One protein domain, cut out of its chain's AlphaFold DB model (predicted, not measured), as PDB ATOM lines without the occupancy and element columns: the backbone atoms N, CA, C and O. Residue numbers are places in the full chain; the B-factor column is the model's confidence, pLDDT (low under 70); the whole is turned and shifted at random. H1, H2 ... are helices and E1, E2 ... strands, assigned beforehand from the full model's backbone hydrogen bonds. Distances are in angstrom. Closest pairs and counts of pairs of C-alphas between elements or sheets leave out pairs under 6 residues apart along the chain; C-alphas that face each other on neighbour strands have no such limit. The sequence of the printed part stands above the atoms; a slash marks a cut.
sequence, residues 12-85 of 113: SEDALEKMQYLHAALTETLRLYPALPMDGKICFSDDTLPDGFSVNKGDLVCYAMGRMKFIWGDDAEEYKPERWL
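Overview. This is residues 12 to 85 of the 113 residues of the protein "CytochromeB1" of Capsicum chinense (UniProt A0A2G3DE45). The printed part is a long, open loop of chain that runs out through helix H2 to a small hairpin of strands E1 and E2 with a long looped tip, residues 43 to 59, and then folds back through the short helix H3 to the short helix H4, which packs on H2. Residues 12 to 19, of which 13 to 17 belong to H1, stick out at the end away from the hairpin. The printed part has 74 residues, with four named helices and two named strands in the order H1, H2, E1, E2, H3, H4, and E1 and E2 form an antiparallel sheet in the order E1 - E2. The class is mostly helix, though under half of the residues are in named elements. The whole is elongated and only just loose, close to extended, with a radius of gyration of the C-alphas of 16.8 A and spans of 49 by 29 by 20 A.

Along the chain. H1 is residues 13 to 17, with C-alpha 13 at (78.308, 75.137, 46.621). H2, the longest helix, is residues 20 to 32 and measures 18.8 A from first to last C-alpha. E1 is residues 40 to 42, 6.6 A long, with C-alpha 40 at (68.339, 69.695, 79.504), and E2 is residues 60 to 62, 6.2 A long. H3 is residues 69 to 72, and H4 is residues 81 to 84, ending with C-alpha 84 at (59.776, 72.408, 55.442).

Arrangement. H1 and H2 meet only through their link, which is tight, with 2 residues. H2 and H4 touch, and their closest C-alphas, those of Ala 25 and Pro 81, are 4.9 A apart. E1 and E2 are a hairpin, antiparallel, with 153 degrees between their directions. N 41 and O 61 are within hydrogen-bond range at 2.9 A, as are N 61 and O 41 at 2.8 A. Beyond them, residues 47 to 48 pair with residues 54 to 55, antiparallel. H3 touches no helix and is apart from H2 and H4, among others. In H1 and H2 every O i to N i+4 pair is within hydrogen-bond range; H3 and H4 are too short for such a pair, and their one O i to N i+3 pair is within range in H4 but not in H3.

Size, cuts and confidence. The two C-alphas farthest apart, those of Ser 12 and Asn 56, are 49.9 A apart. The printed part has no cut. The link from E1 to E2 is long, with 17 residues. The mean pLDDT of the printed part is 86.6, and residues 36 to 40 and 62 to 64 are under 70.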
ATOM      1  N   SER A  12      79.117  71.124  43.820       91.56
ATOM      2  CA  SER A  12      79.528  72.506  44.083       91.56
ATOM      3  C   SER A  12      78.647  73.181  45.144       91.56
ATOM      4  O   SER A  12      77.559  72.702  45.463       91.56
ATOM      5  N   GLU A  13      79.091  74.322  45.677       88.94
ATOM      6  CA  GLU A  13      78.308  75.137  46.621       88.94
ATOM      7  C   GLU A  13      76.966  75.577  46.006       88.94
ATOM      8  O   GLU A  13      75.910  75.297  46.570       88.94
ATOM      9  N   ASP A  14      76.988  76.097  44.773       90.75
ATOM     10  CA  ASP A  14      75.784  76.441  44.001       90.75
ATOM     11  C   ASP A  14      74.828  75.253  43.798       90.75
ATOM     12  O   ASP A  14      73.613  75.432  43.659       90.75
ATOM     13  N   ALA A  15      75.368  74.034  43.683       90.88
ATOM     14  CA  ALA A  15      74.556  72.832  43.562       90.88
ATOM     15  C   ALA A  15      73.889  72.507  44.901       90.88
ATOM     16  O   ALA A  15      72.686  72.244  44.919       90.88
ATOM     17  N   LEU A  16      74.635  72.582  46.009       89.94
ATOM     18  CA  LEU A  16      74.131  72.359  47.366       89.94
ATOM     19  C   LEU A  16      73.021  73.349  47.740       89.94
ATOM     20  O   LEU A  16      71.994  72.928  48.271       89.94
ATOM     21  N   GLU A  17      73.163  74.628  47.386       89.31
ATOM     22  CA  GLU A  17      72.130  75.650  47.614       89.31
ATOM     23  C   GLU A  17      70.804  75.331  46.908       89.31
ATOM     24  O   GLU A  17      69.733  75.734  47.360       89.31
ATOM     25  N   LYS A  18      70.838  74.567  45.813       91.88
ATOM     26  CA  LYS A  18      69.639  74.170  45.056       91.88
ATOM     27  C   LYS A  18      69.008  72.875  45.566       91.88
ATOM     28  O   LYS A  18      67.907  72.533  45.133       91.88
ATOM     29  N   MET A  19      69.635  72.158  46.502       94.75
ATOM     30  CA  MET A  19      69.124  70.887  47.036       94.75
ATOM     31  C   MET A  19      68.055  71.095  48.125       94.75
ATOM     32  O   MET A  19      68.174  70.602  49.246       94.75
ATOM     33  N   GLN A  20      66.973  71.799  47.784       96.12
ATOM     34  CA  GLN A  20      65.904  72.192  48.714       96.12
ATOM     35  C   GLN A  20      65.288  70.989  49.447       96.12
ATOM     36  O   GLN A  20      65.150  70.993  50.671       96.12
ATOM     37  N   TYR A  21      65.003  69.909  48.715       96.44
ATOM     38  CA  TYR A  21      64.437  68.694  49.305       96.44
ATOM     39  C   TYR A  21      65.428  67.956  50.218       96.44
ATOM     40  O   TYR A  21      65.034  67.400  51.241       96.44
ATOM     41  N   LEU A  22      66.725  67.968  49.889       95.81
ATOM     42  CA  LEU A  22      67.748  67.380  50.759       95.81
ATOM     43  C   LEU A  22      67.826  68.145  52.083       95.81
ATOM     44  O   LEU A  22      67.853  67.529  53.145       95.81
ATOM     45  N   HIS A  23      67.806  69.478  52.020       95.25
ATOM     46  CA  HIS A  23      67.794  70.320  53.210       95.25
ATOM     47  C   HIS A  23      66.547  70.055  54.070       95.25
ATOM     48  O   HIS A  23      66.663  69.859  55.282       95.25
ATOM     49  N   ALA A  24      65.373  69.931  53.446       96.38
ATOM     50  CA  ALA A  24      64.135  69.551  54.124       96.38
ATOM     51  C   ALA A  24      64.231  68.174  54.808       96.38
ATOM     52  O   ALA A  24      63.868  68.032  55.976       96.38
ATOM     53  N   ALA A  25      64.773  67.166  54.120       96.81
ATOM     54  CA  ALA A  25      64.933  65.813  54.653       96.81
ATOM     55  C   ALA A  25      65.907  65.751  55.845       96.81
ATOM     56  O   ALA A  25      65.628  65.095  56.853       96.81
ATOM     57  N   LEU A  26      67.035  66.463  55.764       94.69
ATOM     58  CA  LEU A  26      67.996  66.563  56.865       94.69
ATOM     59  C   LEU A  26      67.382  67.272  58.078       94.69
ATOM     60  O   LEU A  26      67.510  66.793  59.205       94.69
ATOM     61  N   THR A  27      66.658  68.366  57.842       93.38
ATOM     62  CA  THR A  27      65.966  69.123  58.895       93.38
ATOM     63  C   THR A  27      64.904  68.265  59.590       93.38
ATOM     64  O   THR A  27      64.854  68.209  60.819       93.38
ATOM     65  N   GLU A  28      64.108  67.512  58.827       94.44
ATOM     66  CA  GLU A  28      63.091  66.612  59.382       94.44
ATOM     67  C   GLU A  28      63.699  65.447  60.169       94.44
ATOM     68  O   GLU A  28      63.193  65.066  61.230       94.44
ATOM     69  N   THR A  29      64.831  64.922  59.699       93.12
ATOM     70  CA  THR A  29      65.594  63.901  60.425       93.12
ATOM     71  C   THR A  29      66.045  64.435  61.780       93.12
ATOM     72  O   THR A  29      65.813  63.786  62.795       93.12
ATOM     73  N   LEU A  30      66.619  65.640  61.821       90.19
ATOM     74  CA  LEU A  30      67.083  66.267  63.060       90.19
ATOM     75  C   LEU A  30      65.941  66.610  64.026       90.19
ATOM     76  O   LEU A  30      66.143  66.579  65.239       90.19
ATOM     77  N   ARG A  31      64.736  66.896  63.519       90.44
ATOM     78  CA  ARG A  31      63.546  67.133  64.352       90.44
ATOM     79  C   ARG A  31      63.135  65.870  65.112       90.44
ATOM     80  O   ARG A  31      62.823  65.940  66.300       90.44
ATOM     81  N   LEU A  32      63.103  64.726  64.425       88.31
ATOM     82  CA  LEU A  32      62.651  63.449  64.991       88.31
ATOM     83  C   LEU A  32      63.755  62.679  65.724       88.31
ATOM     84  O   LEU A  32      63.446  61.913  66.646       88.31
ATOM     85  N   TYR A  33      65.003  62.873  65.301       86.19
ATOM     86  CA  TYR A  33      66.200  62.170  65.753       86.19
ATOM     87  C   TYR A  33      67.357  63.166  65.948       86.19
ATOM     88  O   TYR A  33      68.331  63.152  65.189       86.19
ATOM     89  N   PRO A  34      67.265  64.066  66.942       79.75
ATOM     90  CA  PRO A  34      68.346  65.001  67.227       79.75
ATOM     91  C   PRO A  34      69.611  64.246  67.655       79.75
ATOM     92  O   PRO A  34      69.539  63.217  68.328       79.75
ATOM     93  N   ALA A  35      70.783  64.783  67.298       72.88
ATOM     94  CA  ALA A  35      72.077  64.176  67.627       72.88
ATOM     95  C   ALA A  35      72.285  64.002  69.144       72.88
ATOM     96  O   ALA A  35      72.934  63.052  69.583       72.88
ATOM     97  N   LEU A  36      71.702  64.905  69.938       69.50
ATOM     98  CA  LEU A  36      71.598  64.794  71.387       69.50
ATOM     99  C   LEU A  36      70.111  64.682  71.761       69.50
ATOM    100  O   LEU A  36      69.393  65.678  71.680       69.50
ATOM    101  N   PRO A  37      69.621  63.494  72.162       60.75
ATOM    102  CA  PRO A  37      68.204  63.280  72.468       60.75
ATOM    103  C   PRO A  37      67.735  64.004  73.735       60.75
ATOM    104  O   PRO A  37      66.534  64.137  73.956       60.75
ATOM    105  N   MET A  38      68.667  64.470  74.568       62.28
ATOM    106  CA  MET A  38      68.371  65.213  75.782       62.28
ATOM    107  C   MET A  38      69.448  66.273  75.995       62.28
ATOM    108  O   MET A  38      70.571  65.953  76.375       62.28
ATOM    109  N   ASP A  39      69.085  67.529  75.758       65.62
ATOM    110  CA  ASP A  39      69.869  68.680  76.185       65.62
ATOM    111  C   ASP A  39      69.026  69.501  77.162       65.62
ATOM    112  O   ASP A  39      68.216  70.352  76.786       65.62
ATOM    113  N   GLY A  40      69.107  69.095  78.427       69.94
ATOM    114  CA  GLY A  40      68.339  69.695  79.504       69.94
ATOM    115  C   GLY A  40      69.072  70.890  80.100       69.94
ATOM    116  O   GLY A  40      70.264  70.814  80.397       69.94
ATOM    117  N   LYS A  41      68.348  71.985  80.324       76.38
ATOM    118  CA  LYS A  41      68.852  73.149  81.060       76.38
ATOM    119  C   LYS A  41      68.449  73.038  82.524       76.38
ATOM    120  O   LYS A  41      67.328  72.647  82.824       76.38
ATOM    121  N   ILE A  42      69.358  73.395  83.427       83.06
ATOM    122  CA  ILE A  42      69.069  73.458  84.862       83.06
ATOM    123  C   ILE A  42      68.668  74.890  85.204       83.06
ATOM    124  O   ILE A  42      69.421  75.824  84.915       83.06
ATOM    125  N   CYS A  43      67.509  75.066  85.833       85.50
ATOM    126  CA  CYS A  43      67.048  76.374  86.282       85.50
ATOM    127  C   CYS A  43      68.015  76.965  87.317       85.50
ATOM    128  O   CYS A  43      68.268  76.379  88.373       85.50
ATOM    129  N   PHE A  44      68.571  78.140  87.014       85.69
ATOM    130  CA  PHE A  44      69.520  78.833  87.890       85.69
ATOM    131  C   PHE A  44      68.843  79.444  89.131       85.69
ATOM    132  O   PHE A  44      69.436  79.490  90.215       85.69
ATOM    133  N   SER A  45      67.597  79.879  88.970       89.81
ATOM    134  CA  SER A  45      66.725  80.466  89.986       89.81
ATOM    135  C   SER A  45      65.277  80.070  89.709       89.81
ATOM    136  O   SER A  45      64.976  79.579  88.621       89.81
ATOM    137  N   ASP A  46      64.406  80.295  90.689       90.56
ATOM    138  CA  ASP A  46      62.964  80.139  90.508       90.56
ATOM    139  C   ASP A  46      62.476  81.108  89.420       90.56
ATOM    140  O   ASP A  46      62.942  82.251  89.356       90.56
ATOM    141  N   ASP A  47      61.568  80.649  88.564       88.38
ATOM    142  CA  ASP A  47      61.016  81.425  87.452       88.38
ATOM    143  C   ASP A  47      59.578  80.980  87.128       88.38
ATOM    144  O   ASP A  47      59.115  79.926  87.571       88.38
ATOM    145  N   THR A  48      58.839  81.791  86.376       88.75
ATOM    146  CA  THR A  48      57.491  81.472  85.891       88.75
ATOM    147  C   THR A  48      57.458  81.569  84.373       88.75
ATOM    148  O   THR A  48      57.681  82.630  83.797       88.75
ATOM    149  N   LEU A  49      57.165  80.444  83.727       82.31
ATOM    150  CA  LEU A  49      57.077  80.335  82.279       82.31
ATOM    151  C   LEU A  49      55.908  81.175  81.726       82.31
ATOM    152  O   LEU A  49      54.961  81.480  82.457       82.31
ATOM    153  N   PRO A  50      55.919  81.530  80.426       77.25
ATOM    154  CA  PRO A  50      54.869  82.351  79.813       77.25
ATOM    155  C   PRO A  50      53.446  81.773  79.899       77.25
ATOM    156  O   PRO A  50      52.477  82.507  79.718       77.25
ATOM    157  N   ASP A  51      53.308  80.472  80.157       78.62
ATOM    158  CA  ASP A  51      52.034  79.776  80.378       78.62
ATOM    159  C   ASP A  51      51.570  79.796  81.851       78.62
ATOM    160  O   ASP A  51      50.502  79.274  82.174       78.62
ATOM    161  N   GLY A  52      52.347  80.422  82.738       82.12
ATOM    162  CA  GLY A  52      52.096  80.505  84.173       82.12
ATOM    163  C   GLY A  52      52.664  79.337  84.980       82.12
ATOM    164  O   GLY A  52      52.465  79.303  86.195       82.12
ATOM    165  N   PHE A  53      53.362  78.384  84.355       83.62
ATOM    166  CA  PHE A  53      53.985  77.274  85.071       83.62
ATOM    167  C   PHE A  53      55.243  77.734  85.820       83.62
ATOM    168  O   PHE A  53      56.157  78.303  85.226       83.62
ATOM    169  N   SER A  54      55.316  77.476  87.126       89.38
ATOM    170  CA  SER A  54      56.496  77.813  87.930       89.38
ATOM    171  C   SER A  54      57.543  76.702  87.883       89.38
ATOM    172  O   SER A  54      57.229  75.532  88.096       89.38
ATOM    173  N   VAL A  55      58.797  77.085  87.656       87.88
ATOM    174  CA  VAL A  55      59.977  76.218  87.742       87.88
ATOM    175  C   VAL A  55      60.846  76.679  88.905       87.88
ATOM    176  O   VAL A  55      61.016  77.877  89.119       87.88
ATOM    177  N   ASN A  56      61.399  75.743  89.669       91.88
ATOM    178  CA  ASN A  56      62.261  76.055  90.804       91.88
ATOM    179  C   ASN A  56      63.732  75.965  90.406       91.88
ATOM    180  O   ASN A  56      64.122  75.256  89.474       91.88
ATOM    181  N   LYS A  57      64.587  76.625  91.182       89.94
ATOM    182  CA  LYS A  57      66.031  76.448  91.104       89.94
ATOM    183  C   LYS A  57      66.401  74.966  91.208       89.94
ATOM    184  O   LYS A  57      66.082  74.300  92.189       89.94
ATOM    185  N   GLY A  58      67.179  74.489  90.239       85.81
ATOM    186  CA  GLY A  58      67.632  73.101  90.162       85.81
ATOM    187  C   GLY A  58      66.745  72.188  89.314       85.81
ATOM    188  O   GLY A  58      67.181  71.075  89.020       85.81
ATOM    189  N   ASP A  59      65.569  72.646  88.875       84.88
ATOM    190  CA  ASP A  59      64.718  71.865  87.977       84.88
ATOM    191  C   ASP A  59      65.391  71.671  86.613       84.88
ATOM    192  O   ASP A  59      66.025  72.579  86.067       84.88
ATOM    193  N   LEU A  60      65.251  70.461  86.064       77.94
ATOM    194  CA  LEU A  60      65.732  70.112  84.732       77.94
ATOM    195  C   LEU A  60      64.631  70.371  83.703       77.94
ATOM    196  O   LEU A  60      63.613  69.681  83.675       77.94
ATOM    197  N   VAL A  61      64.872  71.324  82.814       73.94
ATOM    198  CA  VAL A  61      63.994  71.651  81.693       73.94
ATOM    199  C   VAL A  61      64.552  71.000  80.431       73.94
ATOM    200  O   VAL A  61      65.557  71.450  79.879       73.94
ATOM    201  N   CYS A  62      63.905  69.926  79.975       68.19
ATOM    202  CA  CYS A  62      64.268  69.207  78.752       68.19
ATOM    203  C   CYS A  62      63.348  69.592  77.591       68.19
ATOM    204  O   CYS A  62      62.131  69.413  77.659       68.19
ATOM    205  N   TYR A  63      63.933  70.031  76.479       63.16
ATOM    206  CA  TYR A  63      63.184  70.378  75.275       63.16
ATOM    207  C   TYR A  63      62.997  69.156  74.363       63.16
ATOM    208  O   TYR A  63      63.673  69.001  73.353       63.16
ATOM    209  N   ALA A  64      62.029  68.291  74.682       65.94
ATOM    210  CA  ALA A  64      61.582  67.211  73.786       65.94
ATOM    211  C   ALA A  64      60.567  67.708  72.728       65.94
ATOM    212  O   ALA A  64      59.603  67.023  72.388       65.94
ATOM    213  N   MET A  65      60.750  68.935  72.226       76.50
ATOM    214  CA  MET A  65      59.753  69.656  71.419       76.50
ATOM    215  C   MET A  65      59.495  69.009  70.057       76.50
ATOM    216  O   MET A  65      58.399  69.134  69.516       76.50
ATOM    217  N   GLY A  66      60.483  68.291  69.516       81.25
ATOM    218  CA  GLY A  66      60.445  67.728  68.168       81.25
ATOM    219  C   GLY A  66      59.264  66.798  67.896       81.25
ATOM    220  O   GLY A  66      58.853  66.716  66.752       81.25
ATOM    221  N   ARG A  67      58.676  66.142  68.907       86.62
ATOM    222  CA  ARG A  67      57.554  65.185  68.747       86.62
ATOM    223  C   ARG A  67      56.246  65.638  69.401       86.62
ATOM    224  O   ARG A  67      55.273  64.891  69.427       86.62
ATOM    225  N   MET A  68      56.199  66.847  69.954       86.62
ATOM    226  CA  MET A  68      55.011  67.324  70.660       86.62
ATOM    227  C   MET A  68      53.905  67.709  69.674       86.62
ATOM    228  O   MET A  68      54.061  68.659  68.906       86.62
ATOM    229  N   LYS A  69      52.752  67.032  69.753       89.00
ATOM    230  CA  LYS A  69      51.571  67.340  68.925       89.00
ATOM    231  C   LYS A  69      51.074  68.775  69.083       89.00
ATOM    232  O   LYS A  69      50.652  69.389  68.113       89.00
ATOM    233  N   PHE A  70      51.204  69.343  70.283       86.62
ATOM    234  CA  PHE A  70      50.881  70.749  70.540       86.62
ATOM    235  C   PHE A  70      51.681  71.726  69.654       86.62
ATOM    236  O   PHE A  70      51.192  72.797  69.318       86.62
ATOM    237  N   ILE A  71      52.899  71.347  69.250       87.19
ATOM    238  CA  ILE A  71      53.815  72.190  68.472       87.19
ATOM    239  C   ILE A  71      53.756  71.852  66.974       87.19
ATOM    240  O   ILE A  71      53.804  72.750  66.129       87.19
ATOM    241  N   TRP A  72      53.684  70.559  66.644       90.44
ATOM    242  CA  TRP A  72      53.837  70.046  65.276       90.44
ATOM    243  C   TRP A  72      52.539  69.551  64.631       90.44
ATOM    244  O   TRP A  72      52.553  69.257  63.440       90.44
ATOM    245  N   GLY A  73      51.431  69.523  65.373       92.44
ATOM    246  CA  GLY A  73      50.147  68.987  64.924       92.44
ATOM    247  C   GLY A  73      50.023  67.478  65.135       92.44
ATOM    248  O   GLY A  73      50.882  66.836  65.740       92.44
ATOM    249  N   ASP A  74      48.935  66.892  64.640       95.38
ATOM    250  CA  ASP A  74      48.664  65.461  64.817       95.38
ATOM    251  C   ASP A  74      49.684  64.558  64.109       95.38
ATOM    252  O   ASP A  74      49.946  63.451  64.582       95.38
ATOM    253  N   ASP A  75      50.318  65.065  63.045       94.81
ATOM    254  CA  ASP A  75      51.365  64.391  62.266       94.81
ATOM    255  C   ASP A  75      52.783  64.579  62.853       94.81
ATOM    256  O   ASP A  75      53.785  64.332  62.182       94.81
ATOM    257  N   ALA A  76      52.898  64.996  64.123       92.94
ATOM    258  CA  ALA A  76      54.178  65.252  64.793       92.94
ATOM    259  C   ALA A  76      55.138  64.051  64.801       92.94
ATOM    260  O   ALA A  76      56.354  64.232  64.847       92.94
ATOM    261  N   GLU A  77      54.621  62.827  64.787       91.25
ATOM    262  CA  GLU A  77      55.438  61.609  64.802       91.25
ATOM    263  C   GLU A  77      55.760  61.088  63.395       91.25
ATOM    264  O   GLU A  77      56.602  60.202  63.246       91.25
ATOM    265  N   GLU A  78      55.130  61.651  62.363       95.69
ATOM    266  CA  GLU A  78      55.342  61.263  60.975       95.69
ATOM    267  C   GLU A  78      56.600  61.935  60.415       95.69
ATOM    268  O   GLU A  78      56.876  63.107  60.682       95.69
ATOM    269  N   TYR A  79      57.368  61.185  59.621       96.12
ATOM    270  CA  TYR A  79      58.484  61.730  58.853       96.12
ATOM    271  C   TYR A  79      57.941  62.381  57.580       96.12
ATOM    272  O   TYR A  79      57.519  61.675  56.663       96.12
ATOM    273  N   LYS A  80      57.942  63.717  57.534       96.19
ATOM    274  CA  LYS A  80      57.333  64.499  56.452       96.19
ATOM    275  C   LYS A  80      58.202  65.702  56.069       96.19
ATOM    276  O   LYS A  80      57.933  66.812  56.534       96.19
ATOM    277  N   PRO A  81      59.253  65.515  55.246       96.38
ATOM    278  CA  PRO A  81      60.126  66.599  54.786       96.38
ATOM    279  C   PRO A  81      59.371  67.774  54.156       96.38
ATOM    280  O   PRO A  81      59.779  68.922  54.295       96.38
ATOM    281  N   GLU A  82      58.226  67.511  53.533       96.56
ATOM    282  CA  GLU A  82      57.385  68.499  52.859       96.56
ATOM    283  C   GLU A  82      56.890  69.604  53.800       96.56
ATOM    284  O   GLU A  82      56.550  70.686  53.335       96.56
ATOM    285  N   ARG A  83      56.891  69.390  55.128       94.94
ATOM    286  CA  ARG A  83      56.540  70.447  56.093       94.94
ATOM    287  C   ARG A  83      57.503  71.638  56.066       94.94
ATOM    288  O   ARG A  83      57.150  72.717  56.537       94.94
ATOM    289  N   TRP A  84      58.714  71.415  55.561       95.62
ATOM    290  CA  TRP A  84      59.776  72.408  55.442       95.62
ATOM    291  C   TRP A  84      59.811  73.060  54.064       95.62
ATOM    292  O   TRP A  84      60.741  73.808  53.789       95.62
ATOM    293  N   LEU A  85      58.849  72.768  53.187       96.50
ATOM    294  CA  LEU A  85      58.778  73.323  51.842       96.50
ATOM    295  C   LEU A  85      57.581  74.270  51.724       96.50
ATOM    296  O   LEU A  85      56.529  74.043  52.325       96.50
TER     297      LEU A  85